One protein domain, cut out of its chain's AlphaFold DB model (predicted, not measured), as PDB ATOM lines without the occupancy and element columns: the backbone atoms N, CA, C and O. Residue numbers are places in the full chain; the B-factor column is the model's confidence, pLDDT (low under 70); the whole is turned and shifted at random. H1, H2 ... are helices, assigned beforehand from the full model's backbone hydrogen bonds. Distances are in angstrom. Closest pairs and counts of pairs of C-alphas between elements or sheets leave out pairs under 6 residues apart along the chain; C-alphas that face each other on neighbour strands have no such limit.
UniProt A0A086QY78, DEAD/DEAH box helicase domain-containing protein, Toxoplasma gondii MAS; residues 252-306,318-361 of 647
ATOM      1  N   GLU A 252       8.486  21.616 -44.924       74.31
ATOM      2  CA  GLU A 252       7.689  20.700 -44.093       74.31
ATOM      3  C   GLU A 252       8.488  19.482 -43.568       74.31
ATOM      4  O   GLU A 252       8.298  19.047 -42.434       74.31
ATOM      5  N   VAL A 253       9.409  18.925 -44.370       75.12
ATOM      6  CA  VAL A 253      10.245  17.763 -43.995       75.12
ATOM      7  C   VAL A 253      11.417  18.183 -43.100       75.12
ATOM      8  O   VAL A 253      11.806  17.435 -42.202       75.12
ATOM      9  N   LEU A 254      11.975  19.377 -43.321       74.50
ATOM     10  CA  LEU A 254      13.044  19.950 -42.498       74.50
ATOM     11  C   LEU A 254      12.513  20.445 -41.147       74.50
ATOM     12  O   LEU A 254      13.117  20.157 -40.117       74.50
ATOM     13  N   GLU A 255      11.364  21.119 -41.150       78.88
ATOM     14  CA  GLU A 255      10.614  21.566 -39.973       78.88
ATOM     15  C   GLU A 255      10.272  20.368 -39.081       78.88
ATOM     16  O   GLU A 255      10.708  20.316 -37.930       78.88
ATOM     17  N   LEU A 256       9.608  19.340 -39.628       78.19
ATOM     18  CA  LEU A 256       9.271  18.123 -38.886       78.19
ATOM     19  C   LEU A 256      10.527  17.431 -38.341       78.19
ATOM     20  O   LEU A 256      10.563  17.072 -37.166       78.19
ATOM     21  N   ARG A 257      11.595  17.297 -39.136       80.38
ATOM     22  CA  ARG A 257      12.861  16.735 -38.642       80.38
ATOM     23  C   ARG A 257      13.471  17.579 -37.517       80.38
ATOM     24  O   ARG A 257      14.002  17.005 -36.573       80.38
ATOM     25  N   SER A 258      13.368  18.909 -37.570       77.00
ATOM     26  CA  SER A 258      13.870  19.785 -36.503       77.00
ATOM     27  C   SER A 258      13.132  19.562 -35.176       77.00
ATOM     28  O   SER A 258      13.781  19.456 -34.137       77.00
ATOM     29  N   CYS A 259      11.808  19.354 -35.208       73.62
ATOM     30  CA  CYS A 259      10.997  19.056 -34.021       73.62
ATOM     31  C   CYS A 259      11.275  17.674 -33.398       73.62
ATOM     32  O   CYS A 259      10.935  17.450 -32.241       73.62
ATOM     33  N   PHE A 260      11.859  16.734 -34.150       71.94
ATOM     34  CA  PHE A 260      12.137  15.359 -33.701       71.94
ATOM     35  C   PHE A 260      13.643  15.037 -33.588       71.94
ATOM     36  O   PHE A 260      14.017  13.887 -33.344       71.94
ATOM     37  N   ALA A 261      14.513  16.040 -33.743       67.19
ATOM     38  CA  ALA A 261      15.965  15.936 -33.606       67.19
ATOM     39  C   ALA A 261      16.575  14.717 -34.345       67.19
ATOM     40  O   ALA A 261      16.484  14.603 -35.569       67.19
ATOM     41  N   ALA A 262      17.226  13.806 -33.613       62.22
ATOM     42  CA  ALA A 262      17.837  12.591 -34.160       62.22
ATOM     43  C   ALA A 262      16.896  11.366 -34.171       62.22
ATOM     44  O   ALA A 262      17.274  10.319 -34.694       62.22
ATOM     45  N   ALA A 263      15.688  11.467 -33.607       65.81
ATOM     46  CA  ALA A 263      14.791  10.326 -33.399       65.81
ATOM     47  C   ALA A 263      14.015   9.888 -34.658       65.81
ATOM     48  O   ALA A 263      13.323   8.870 -34.624       65.81
ATOM     49  N   LEU A 264      14.096  10.655 -35.750       75.56
ATOM     50  CA  LEU A 264      13.262  10.481 -36.939       75.56
ATOM     51  C   LEU A 264      14.104  10.699 -38.208       75.56
ATOM     52  O   LEU A 264      14.691  11.764 -38.412       75.56
ATOM     53  N   SER A 265      14.217   9.670 -39.054       77.19
ATOM     54  CA  SER A 265      15.096   9.707 -40.233       77.19
ATOM     55  C   SER A 265      14.507  10.550 -41.371       77.19
ATOM     56  O   SER A 265      13.294  10.706 -41.475       77.19
ATOM     57  N   VAL A 266      15.343  11.056 -42.288       75.25
ATOM     58  CA  VAL A 266      14.867  11.867 -43.433       75.25
ATOM     59  C   VAL A 266      13.854  11.098 -44.299       75.25
ATOM     60  O   VAL A 266      12.878  11.686 -44.757       75.25
ATOM     61  N   ARG A 267      14.032   9.774 -44.465       72.56
ATOM     62  CA  ARG A 267      13.066   8.914 -45.176       72.56
ATOM     63  C   ARG A 267      11.726   8.844 -44.439       72.56
ATOM     64  O   ARG A 267      10.678   8.997 -45.058       72.56
ATOM     65  N   GLN A 268      11.760   8.659 -43.118       79.06
ATOM     66  CA  GLN A 268      10.560   8.611 -42.277       79.06
ATOM     67  C   GLN A 268       9.845   9.970 -42.252       79.06
ATOM     68  O   GLN A 268       8.624  10.011 -42.351       79.06
ATOM     69  N   ALA A 269      10.587  11.081 -42.204       77.94
ATOM     70  CA  ALA A 269      10.032  12.432 -42.254       77.94
ATOM     71  C   ALA A 269       9.297  12.683 -43.581       77.94
ATOM     72  O   ALA A 269       8.144  13.106 -43.574       77.94
ATOM     73  N   ALA A 270       9.924  12.344 -44.713       77.25
ATOM     74  CA  ALA A 270       9.303  12.454 -46.033       77.25
ATOM     75  C   ALA A 270       8.049  11.568 -46.168       77.25
ATOM     76  O   ALA A 270       7.028  12.029 -46.677       77.25
ATOM     77  N   ALA A 271       8.091  10.330 -45.667       80.00
ATOM     78  CA  ALA A 271       6.949   9.416 -45.700       80.00
ATOM     79  C   ALA A 271       5.776   9.885 -44.815       80.00
ATOM     80  O   ALA A 271       4.618   9.791 -45.219       80.00
ATOM     81  N   LEU A 272       6.060  10.447 -43.634       82.25
ATOM     82  CA  LEU A 272       5.046  11.016 -42.742       82.25
ATOM     83  C   LEU A 272       4.414  12.286 -43.329       82.25
ATOM     84  O   LEU A 272       3.189  12.397 -43.330       82.25
ATOM     85  N   VAL A 273       5.214  13.194 -43.902       82.94
ATOM     86  CA  VAL A 273       4.708  14.368 -44.639       82.94
ATOM     87  C   VAL A 273       3.842  13.937 -45.830       82.94
ATOM     88  O   VAL A 273       2.740  14.460 -45.995       82.94
ATOM     89  N   GLY A 274       4.271  12.927 -46.597       77.88
ATOM     90  CA  GLY A 274       3.484  12.337 -47.687       77.88
ATOM     91  C   GLY A 274       2.156  11.715 -47.231       77.88
ATOM     92  O   GLY A 274       1.160  11.796 -47.944       77.88
ATOM     93  N   ALA A 275       2.101  11.174 -46.009       79.88
ATOM     94  CA  ALA A 275       0.879  10.685 -45.364       79.88
ATOM     95  C   ALA A 275       0.037  11.788 -44.675       79.88
ATOM     96  O   ALA A 275      -0.898  11.478 -43.927       79.88
ATOM     97  N   GLY A 276       0.370  13.068 -44.896       80.31
ATOM     98  CA  GLY A 276      -0.307  14.244 -44.336       80.31
ATOM     99  C   GLY A 276       0.072  14.590 -42.891       80.31
ATOM    100  O   GLY A 276      -0.445  15.560 -42.334       80.31
ATOM    101  N   LEU A 277       0.978  13.838 -42.265       82.75
ATOM    102  CA  LEU A 277       1.374  13.981 -40.863       82.75
ATOM    103  C   LEU A 277       2.507  15.007 -40.707       82.75
ATOM    104  O   LEU A 277       3.618  14.678 -40.312       82.75
ATOM    105  N   ARG A 278       2.199  16.265 -41.040       82.62
ATOM    106  CA  ARG A 278       3.154  17.387 -41.143       82.62
ATOM    107  C   ARG A 278       3.632  17.996 -39.819       82.62
ATOM    108  O   ARG A 278       4.566  18.785 -39.833       82.62
ATOM    109  N   SER A 279       3.002  17.677 -38.690       83.94
ATOM    110  CA  SER A 279       3.308  18.290 -37.387       83.94
ATOM    111  C   SER A 279       3.400  17.252 -36.260       83.94
ATOM    112  O   SER A 279       2.768  16.190 -36.357       83.94
ATOM    113  N   PRO A 280       4.123  17.539 -35.155       80.81
ATOM    114  CA  PRO A 280       4.122  16.674 -33.972       80.81
ATOM    115  C   PRO A 280       2.707  16.465 -33.414       80.81
ATOM    116  O   PRO A 280       2.371  15.353 -33.008       80.81
ATOM    117  N   GLU A 281       1.838  17.481 -33.488       84.06
ATOM    118  CA  GLU A 281       0.409  17.350 -33.171       84.06
ATOM    119  C   GLU A 281      -0.293  16.288 -34.021       84.06
ATOM    120  O   GLU A 281      -0.974  15.421 -33.469       84.06
ATOM    121  N   ALA A 282      -0.120  16.328 -35.346       84.50
ATOM    122  CA  ALA A 282      -0.727  15.353 -36.245       84.50
ATOM    123  C   ALA A 282      -0.233  13.932 -35.930       84.50
ATOM    124  O   ALA A 282      -1.047  13.023 -35.796       84.50
ATOM    125  N   ILE A 283       1.074  13.746 -35.717       84.75
ATOM    126  CA  ILE A 283       1.677  12.444 -35.375       84.75
ATOM    127  C   ILE A 283       1.159  11.913 -34.025       84.75
ATOM    128  O   ILE A 283       0.825  10.732 -33.908       84.75
ATOM    129  N   ALA A 284       1.055  12.762 -33.000       85.06
ATOM    130  CA  ALA A 284       0.584  12.360 -31.674       85.06
ATOM    131  C   ALA A 284      -0.913  11.990 -31.651       85.06
ATOM    132  O   ALA A 284      -1.312  11.085 -30.902       85.06
ATOM    133  N   LYS A 285      -1.724  12.679 -32.471       86.31
ATOM    134  CA  LYS A 285      -3.178  12.490 -32.605       86.31
ATOM    135  C   LYS A 285      -3.546  11.347 -33.569       86.31
ATOM    136  O   LYS A 285      -4.546  10.674 -33.336       86.31
ATOM    137  N   ALA A 286      -2.736  11.073 -34.596       86.75
ATOM    138  CA  ALA A 286      -3.020  10.074 -35.634       86.75
ATOM    139  C   ALA A 286      -3.195   8.634 -35.103       86.75
ATOM    140  O   ALA A 286      -2.508   8.230 -34.154       86.75
ATOM    141  N   PRO A 287      -4.057   7.801 -35.718       86.19
ATOM    142  CA  PRO A 287      -4.146   6.377 -35.399       86.19
ATOM    143  C   PRO A 287      -2.847   5.652 -35.781       86.19
ATOM    144  O   PRO A 287      -2.212   5.973 -36.786       86.19
ATOM    145  N   LEU A 288      -2.456   4.631 -35.006       86.12
ATOM    146  CA  LEU A 288      -1.194   3.911 -35.238       86.12
ATOM    147  C   LEU A 288      -1.145   3.261 -36.634       86.12
ATOM    148  O   LEU A 288      -0.096   3.255 -37.264       86.12
ATOM    149  N   ALA A 289      -2.289   2.820 -37.164       83.88
ATOM    150  CA  ALA A 289      -2.409   2.284 -38.520       83.88
ATOM    151  C   ALA A 289      -2.005   3.281 -39.631       83.88
ATOM    152  O   ALA A 289      -1.463   2.860 -40.649       83.88
ATOM    153  N   GLN A 290      -2.216   4.593 -39.447       85.06
ATOM    154  CA  GLN A 290      -1.780   5.606 -40.422       85.06
ATOM    155  C   GLN A 290      -0.258   5.794 -40.383       85.06
ATOM    156  O   GLN A 290       0.372   5.902 -41.430       85.06
ATOM    157  N   LEU A 291       0.338   5.759 -39.185       84.88
ATOM    158  CA  LEU A 291       1.794   5.784 -39.003       84.88
ATOM    159  C   LEU A 291       2.453   4.532 -39.604       84.88
ATOM    160  O   LEU A 291       3.449   4.646 -40.309       84.88
ATOM    161  N   LEU A 292       1.867   3.351 -39.387       85.69
ATOM    162  CA  LEU A 292       2.337   2.092 -39.972       85.69
ATOM    163  C   LEU A 292       2.278   2.109 -41.502       85.69
ATOM    164  O   LEU A 292       3.266   1.765 -42.140       85.69
ATOM    165  N   ARG A 293       1.164   2.568 -42.090       84.00
ATOM    166  CA  ARG A 293       1.009   2.689 -43.550       84.00
ATOM    167  C   ARG A 293       1.961   3.721 -44.167       84.00
ATOM    168  O   ARG A 293       2.408   3.536 -45.290       84.00
ATOM    169  N   ALA A 294       2.299   4.789 -43.442       82.81
ATOM    170  CA  ALA A 294       3.324   5.737 -43.876       82.81
ATOM    171  C   ALA A 294       4.724   5.094 -43.874       82.81
ATOM    172  O   ALA A 294       5.463   5.199 -44.849       82.81
ATOM    173  N   LEU A 295       5.079   4.392 -42.794       82.56
ATOM    174  CA  LEU A 295       6.393   3.758 -42.633       82.56
ATOM    175  C   LEU A 295       6.587   2.527 -43.535       82.56
ATOM    176  O   LEU A 295       7.715   2.230 -43.914       82.56
ATOM    177  N   GLU A 296       5.509   1.866 -43.959       81.06
ATOM    178  CA  GLU A 296       5.532   0.772 -44.939       81.06
ATOM    179  C   GLU A 296       6.229   1.153 -46.255       81.06
ATOM    180  O   GLU A 296       6.989   0.359 -46.806       81.06
ATOM    181  N   ALA A 297       6.070   2.403 -46.703       67.62
ATOM    182  CA  ALA A 297       6.769   2.929 -47.875       67.62
ATOM    183  C   ALA A 297       8.295   3.082 -47.679       67.62
ATOM    184  O   ALA A 297       9.011   3.321 -48.650       67.62
ATOM    185  N   THR A 298       8.809   2.954 -46.447       67.94
ATOM    186  CA  THR A 298      10.249   3.049 -46.141       67.94
ATOM    187  C   THR A 298      10.954   1.692 -46.033       67.94
ATOM    188  O   THR A 298      12.140   1.617 -46.354       67.94
ATOM    189  N   ASP A 299      10.234   0.617 -45.684       59.03
ATOM    190  CA  ASP A 299      10.800  -0.729 -45.473       59.03
ATOM    191  C   ASP A 299      11.310  -1.393 -46.765       59.03
ATOM    192  O   ASP A 299      12.232  -2.210 -46.726       59.03
ATOM    193  N   ALA A 300      10.727  -1.049 -47.920       54.66
ATOM    194  CA  ALA A 300      11.043  -1.681 -49.204       54.66
ATOM    195  C   ALA A 300      12.538  -1.593 -49.571       54.66
ATOM    196  O   ALA A 300      13.077  -2.522 -50.167       54.66
ATOM    197  N   ALA A 301      13.218  -0.512 -49.170       49.44
ATOM    198  CA  ALA A 301      14.652  -0.321 -49.395       49.44
ATOM    199  C   ALA A 301      15.537  -1.170 -48.463       49.44
ATOM    200  O   ALA A 301      16.636  -1.565 -48.849       49.44
ATOM    201  N   ASP A 302      15.067  -1.462 -47.250       43.34
ATOM    202  CA  ASP A 302      15.858  -2.157 -46.230       43.34
ATOM    203  C   ASP A 302      15.783  -3.688 -46.421       43.34
ATOM    204  O   ASP A 302      16.757  -4.398 -46.168       43.34
ATOM    205  N   ILE A 303      14.679  -4.203 -46.981       50.62
ATOM    206  CA  ILE A 303      14.556  -5.609 -47.415       50.62
ATOM    207  C   ILE A 303      15.523  -5.917 -48.575       50.62
ATOM    208  O   ILE A 303      16.123  -6.994 -48.605       50.62
ATOM    209  N   SER A 304      15.738  -4.969 -49.498       45.47
ATOM    210  CA  SER A 304      16.639  -5.137 -50.653       45.47
ATOM    211  C   SER A 304      18.117  -5.342 -50.289       45.47
ATOM    212  O   SER A 304      18.879  -5.815 -51.130       45.47
ATOM    213  N   LEU A 305      18.536  -5.019 -49.060       42.75
ATOM    214  CA  LEU A 305      19.917  -5.205 -48.595       42.75
ATOM    215  C   LEU A 305      20.217  -6.626 -48.087       42.75
ATOM    216  O   LEU A 305      21.384  -6.984 -47.963       42.75
ATOM    217  N   ALA A 306      19.196  -7.442 -47.808       42.53
ATOM    218  CA  ALA A 306      19.368  -8.784 -47.236       42.53
ATOM    219  C   ALA A 306      19.561  -9.902 -48.282       42.53
ATOM    220  O   ALA A 306      19.900 -11.031 -47.927       42.53
ATOM    221  N   ASN A 318       9.958 -19.746 -45.676       69.56
ATOM    222  CA  ASN A 318       9.966 -19.599 -44.221       69.56
ATOM    223  C   ASN A 318      10.877 -18.441 -43.792       69.56
ATOM    224  O   ASN A 318      10.483 -17.639 -42.943       69.56
ATOM    225  N   PHE A 319      12.023 -18.271 -44.458       71.38
ATOM    226  CA  PHE A 319      12.879 -17.095 -44.311       71.38
ATOM    227  C   PHE A 319      12.129 -15.798 -44.661       71.38
ATOM    228  O   PHE A 319      12.082 -14.884 -43.841       71.38
ATOM    229  N   TRP A 320      11.448 -15.725 -45.811       70.81
ATOM    230  CA  TRP A 320      10.645 -14.554 -46.195       70.81
ATOM    231  C   TRP A 320       9.445 -14.295 -45.274       70.81
ATOM    232  O   TRP A 320       8.993 -13.153 -45.155       70.81
ATOM    233  N   ARG A 321       8.880 -15.330 -44.645       75.00
ATOM    234  CA  ARG A 321       7.808 -15.198 -43.646       75.00
ATOM    235  C   ARG A 321       8.363 -14.609 -42.348       75.00
ATOM    236  O   ARG A 321       7.845 -13.604 -41.869       75.00
ATOM    237  N   LEU A 322       9.465 -15.163 -41.839       75.44
ATOM    238  CA  LEU A 322      10.144 -14.692 -40.630       75.44
ATOM    239  C   LEU A 322      10.721 -13.276 -40.802       75.44
ATOM    240  O   LEU A 322      10.584 -12.442 -39.909       75.44
ATOM    241  N   GLN A 323      11.301 -12.967 -41.965       73.81
ATOM    242  CA  GLN A 323      11.801 -11.632 -42.292       73.81
ATOM    243  C   GLN A 323      10.664 -10.603 -42.346       73.81
ATOM    244  O   GLN A 323      10.827  -9.523 -41.784       73.81
ATOM    245  N   ARG A 324       9.503 -10.942 -42.934       76.19
ATOM    246  CA  ARG A 324       8.315 -10.067 -42.918       76.19
ATOM    247  C   ARG A 324       7.831  -9.787 -41.497       76.19
ATOM    248  O   ARG A 324       7.717  -8.618 -41.134       76.19
ATOM    249  N   MET A 325       7.664 -10.823 -40.669       76.19
ATOM    250  CA  MET A 325       7.309 -10.668 -39.247       76.19
ATOM    251  C   MET A 325       8.321  -9.789 -38.491       76.19
ATOM    252  O   MET A 325       7.942  -8.960 -37.661       76.19
ATOM    253  N   ARG A 326       9.621  -9.917 -38.797       77.75
ATOM    254  CA  ARG A 326      10.690  -9.104 -38.194       77.75
ATOM    255  C   ARG A 326      10.683  -7.648 -38.678       77.75
ATOM    256  O   ARG A 326      10.913  -6.752 -37.868       77.75
ATOM    257  N   SER A 327      10.389  -7.382 -39.954       75.88
ATOM    258  CA  SER A 327      10.189  -6.009 -40.446       75.88
ATOM    259  C   SER A 327       8.927  -5.378 -39.861       75.88
ATOM    260  O   SER A 327       8.976  -4.239 -39.415       75.88
ATOM    261  N   GLU A 328       7.825  -6.122 -39.762       80.00
ATOM    262  CA  GLU A 328       6.552  -5.621 -39.239       80.00
ATOM    263  C   GLU A 328       6.644  -5.278 -37.746       80.00
ATOM    264  O   GLU A 328       6.290  -4.171 -37.341       80.00
ATOM    265  N   THR A 329       7.218  -6.165 -36.927       82.31
ATOM    266  CA  THR A 329       7.482  -5.878 -35.504       82.31
ATOM    267  C   THR A 329       8.451  -4.704 -35.315       82.31
ATOM    268  O   THR A 329       8.223  -3.860 -34.444       82.31
ATOM    269  N   SER A 330       9.476  -4.573 -36.167       78.81
ATOM    270  CA  SER A 330      10.358  -3.395 -36.195       78.81
ATOM    271  C   SER A 330       9.595  -2.108 -36.546       78.81
ATOM    272  O   SER A 330       9.726  -1.099 -35.849       78.81
ATOM    273  N   ARG A 331       8.723  -2.147 -37.564       81.56
ATOM    274  CA  ARG A 331       7.876  -1.026 -38.001       81.56
ATOM    275  C   ARG A 331       6.895  -0.595 -36.910       81.56
ATOM    276  O   ARG A 331       6.727   0.602 -36.684       81.56
ATOM    277  N   VAL A 332       6.302  -1.544 -36.180       85.00
ATOM    278  CA  VAL A 332       5.447  -1.285 -35.007       85.00
ATOM    279  C   VAL A 332       6.238  -0.636 -33.873       85.00
ATOM    280  O   VAL A 332       5.794   0.379 -33.327       85.00
ATOM    281  N   ALA A 333       7.438  -1.132 -33.565       84.19
ATOM    282  CA  ALA A 333       8.311  -0.512 -32.570       84.19
ATOM    283  C   ALA A 333       8.746   0.912 -32.978       84.19
ATOM    284  O   ALA A 333       8.767   1.813 -32.137       84.19
ATOM    285  N   ALA A 334       9.047   1.146 -34.259       82.44
ATOM    286  CA  ALA A 334       9.393   2.462 -34.795       82.44
ATOM    287  C   ALA A 334       8.203   3.438 -34.748       82.44
ATOM    288  O   ALA A 334       8.341   4.545 -34.230       82.44
ATOM    289  N   ALA A 335       7.019   3.015 -35.202       85.44
ATOM    290  CA  ALA A 335       5.788   3.805 -35.142       85.44
ATOM    291  C   ALA A 335       5.416   4.179 -33.696       85.44
ATOM    292  O   ALA A 335       5.052   5.325 -33.423       85.44
ATOM    293  N   GLY A 336       5.564   3.236 -32.759       85.12
ATOM    294  CA  GLY A 336       5.376   3.464 -31.327       85.12
ATOM    295  C   GLY A 336       6.355   4.497 -30.762       85.12
ATOM    296  O   GLY A 336       5.925   5.460 -30.127       85.12
ATOM    297  N   LYS A 337       7.658   4.355 -31.050       86.69
ATOM    298  CA  LYS A 337       8.703   5.310 -30.634       86.69
ATOM    299  C   LYS A 337       8.452   6.716 -31.184       86.69
ATOM    300  O   LYS A 337       8.442   7.670 -30.408       86.69
ATOM    301  N   ILE A 338       8.167   6.845 -32.482       86.62
ATOM    302  CA  ILE A 338       7.854   8.127 -33.135       86.62
ATOM    303  C   ILE A 338       6.619   8.775 -32.488       86.62
ATOM    304  O   ILE A 338       6.653   9.956 -32.143       86.62
ATOM    305  N   LYS A 339       5.548   8.010 -32.236       88.75
ATOM    306  CA  LYS A 339       4.335   8.534 -31.587       88.75
ATOM    307  C   LYS A 339       4.556   8.937 -30.124       88.75
ATOM    308  O   LYS A 339       3.959   9.912 -29.667       88.75
ATOM    309  N   MET A 340       5.407   8.222 -29.389       88.19
ATOM    310  CA  MET A 340       5.784   8.593 -28.022       88.19
ATOM    311  C   MET A 340       6.642   9.861 -27.993       88.19
ATOM    312  O   MET A 340       6.361  10.752 -27.195       88.19
ATOM    313  N   HIS A 341       7.605  10.000 -28.909       86.25
ATOM    314  CA  HIS A 341       8.403  11.221 -29.054       86.25
ATOM    315  C   HIS A 341       7.535  12.426 -29.448       86.25
ATOM    316  O   HIS A 341       7.692  13.506 -28.889       86.25
ATOM    317  N   ALA A 342       6.558  12.237 -30.342       87.00
ATOM    318  CA  ALA A 342       5.601  13.280 -30.713       87.00
ATOM    319  C   ALA A 342       4.793  13.773 -29.506       87.00
ATOM    320  O   ALA A 342       4.606  14.969 -29.320       87.00
ATOM    321  N   ARG A 343       4.341  12.847 -28.651       87.06
ATOM    322  CA  ARG A 343       3.642  13.177 -27.402       87.06
ATOM    323  C   ARG A 343       4.545  13.879 -26.391       87.06
ATOM    324  O   ARG A 343       4.046  14.728 -25.666       87.06
ATOM    325  N   GLN A 344       5.833  13.544 -26.343       88.81
ATOM    326  CA  GLN A 344       6.787  14.185 -25.438       88.81
ATOM    327  C   GLN A 344       7.068  15.638 -25.843       88.81
ATOM    328  O   GLN A 344       6.875  16.529 -25.022       88.81
ATOM    329  N   VAL A 345       7.368  15.884 -27.123       87.19
ATOM    330  CA  VAL A 345       7.570  17.236 -27.682       87.19
ATOM    331  C   VAL A 345       6.362  18.146 -27.425       87.19
ATOM    332  O   VAL A 345       6.519  19.330 -27.152       87.19
ATOM    333  N   LEU A 346       5.140  17.600 -27.448       86.69
ATOM    334  CA  LEU A 346       3.931  18.370 -27.130       86.69
ATOM    335  C   LEU A 346       3.769  18.688 -25.640       86.69
ATOM    336  O   LEU A 346       3.190  19.722 -25.328       86.69
ATOM    337  N   ARG A 347       4.264  17.846 -24.721       88.31
ATOM    338  CA  ARG A 347       4.308  18.200 -23.290       88.31
ATOM    339  C   ARG A 347       5.316  19.313 -23.043       88.31
ATOM    340  O   ARG A 347       5.017  20.229 -22.298       88.31
ATOM    341  N   GLU A 348       6.474  19.239 -23.689       89.00
ATOM    342  CA  GLU A 348       7.544  20.234 -23.566       89.00
ATOM    343  C   GLU A 348       7.124  21.593 -24.157       89.00
ATOM    344  O   GLU A 348       7.338  22.625 -23.528       89.00
ATOM    345  N   GLU A 349       6.441  21.607 -25.309       86.12
ATOM    346  CA  GLU A 349       5.856  22.830 -25.885       86.12
ATOM    347  C   GLU A 349       4.720  23.402 -25.019       86.12
ATOM    348  O   GLU A 349       4.610  24.621 -24.910       86.12
ATOM    349  N   LEU A 350       3.887  22.559 -24.391       88.00
ATOM    350  CA  LEU A 350       2.837  23.013 -23.466       88.00
ATOM    351  C   LEU A 350       3.427  23.585 -22.172       88.00
ATOM    352  O   LEU A 350       3.090  24.711 -21.821       88.00
ATOM    353  N   GLN A 351       4.357  22.871 -21.527       89.75
ATOM    354  CA  GLN A 351       5.049  23.344 -20.326       89.75
ATOM    355  C   GLN A 351       5.720  24.695 -20.588       89.75
ATOM    356  O   GLN A 351       5.514  25.631 -19.828       89.75
ATOM    357  N   ARG A 352       6.424  24.854 -21.720       89.38
ATOM    358  CA  ARG A 352       7.051  26.141 -22.058       89.38
ATOM    359  C   ARG A 352       6.025  27.272 -22.214       89.38
ATOM    360  O   ARG A 352       6.332  28.401 -21.856       89.38
ATOM    361  N   ARG A 353       4.810  26.998 -22.712       87.56
ATOM    362  CA  ARG A 353       3.723  27.999 -22.809       87.56
ATOM    363  C   ARG A 353       3.153  28.364 -21.440       87.56
ATOM    364  O   ARG A 353       2.765  29.511 -21.248       87.56
ATOM    365  N   GLU A 354       3.096  27.411 -20.513       89.62
ATOM    366  CA  GLU A 354       2.694  27.640 -19.122       89.62
ATOM    367  C   GLU A 354       3.774  28.462 -18.393       89.62
ATOM    368  O   GLU A 354       3.466  29.528 -17.864       89.62
ATOM    369  N   ASP A 355       5.053  28.091 -18.519       89.56
ATOM    370  CA  ASP A 355       6.198  28.847 -17.992       89.56
ATOM    371  C   ASP A 355       6.278  30.279 -18.577       89.56
ATOM    372  O   ASP A 355       6.616  31.234 -17.872       89.56
ATOM    373  N   GLU A 356       5.986  30.451 -19.874       87.94
ATOM    374  CA  GLU A 356       5.889  31.753 -20.558       87.94
ATOM    375  C   GLU A 356       4.696  32.584 -20.052       87.94
ATOM    376  O   GLU A 356       4.806  33.809 -19.942       87.94
ATOM    377  N   ALA A 357       3.558  31.947 -19.761       85.50
ATOM    378  CA  ALA A 357       2.358  32.605 -19.248       85.50
ATOM    379  C   ALA A 357       2.525  33.029 -17.782       85.50
ATOM    380  O   ALA A 357       2.117  34.133 -17.421       85.50
ATOM    381  N   ASP A 358       3.173  32.213 -16.954       87.00
ATOM    382  CA  ASP A 358       3.492  32.552 -15.568       87.00
ATOM    383  C   ASP A 358       4.528  33.679 -15.498       87.00
ATOM    384  O   ASP A 358       4.341  34.634 -14.744       87.00
ATOM    385  N   GLN A 359       5.560  33.669 -16.350       83.31
ATOM    386  CA  GLN A 359       6.474  34.812 -16.492       83.31
ATOM    387  C   GLN A 359       5.736  36.097 -16.898       83.31
ATOM    388  O   GLN A 359       6.002  37.163 -16.339       83.31
ATOM    389  N   GLN A 360       4.780  36.012 -17.827       81.88
ATOM    390  CA  GLN A 360       3.943  37.155 -18.206       81.88
ATOM    391  C   GLN A 360       3.034  37.617 -17.060       81.88
ATOM    392  O   GLN A 360       2.903  38.822 -16.861       81.88
ATOM    393  N   GLN A 361       2.467  36.706 -16.263       78.81
ATOM    394  CA  GLN A 361       1.684  37.056 -15.074       78.81
ATOM    395  C   GLN A 361       2.547  37.729 -13.999       78.81
ATOM    396  O   GLN A 361       2.161  38.786 -13.506       78.81
TER     397      GLN A 361
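This is residues 252 to 306 and 318 to 361 of the 647 residues of the protein "DEAD/DEAH box helicase domain-containing protein" of Toxoplasma gondii MAS (UniProt A0A086QY78). One long straight helix, H5, makes the long axis, and four short helices cluster along one side of its middle: H3 and H4 pack on it, H2 on H4, H1 on H2. Residues 347 to 361 of H5 stick out. The 99 printed residues, all helix in class, hold five named helices, H1 to H5 in chain order. The whole is loose, with a radius of gyration of the C-alphas of 16.1 A and spans of 64 by 21 by 21 A.

H1 is residues 252 to 259, from C-alpha 252 at (7.689, 20.700, -44.093); H2 266 to 274; H3 280 to 285. H4, residues 288 to 303, 22.1 A, has a kink of 44 degrees near residue 297. H5, residues 318 to 361, 64.2 A, ends at (1.684, 37.056, -15.074).

H1 touches H2, closest C-alphas Val 253 and Ala 269, 5.6 A. H2 touches H4's residues 291 to 298 alone, closest C-alphas Ala 271 and Ala 294, 5.5 A, at a steep tilt of 43 degrees, opposite ways. H3 touches H5's residues 338 to 346 alone, closest C-alphas Pro 280 and Ala 342, 4.9 A. Every O i to N i+4 pair is within hydrogen-bond range in H1, H2, H3 and H5; in H4, 7 of 12.

Residues 307 to 317 are cut out; C-alphas 306 and 318 are 14.6 A apart. Residues 261 to 263, 297 to 306 and 318 have pLDDT under 70.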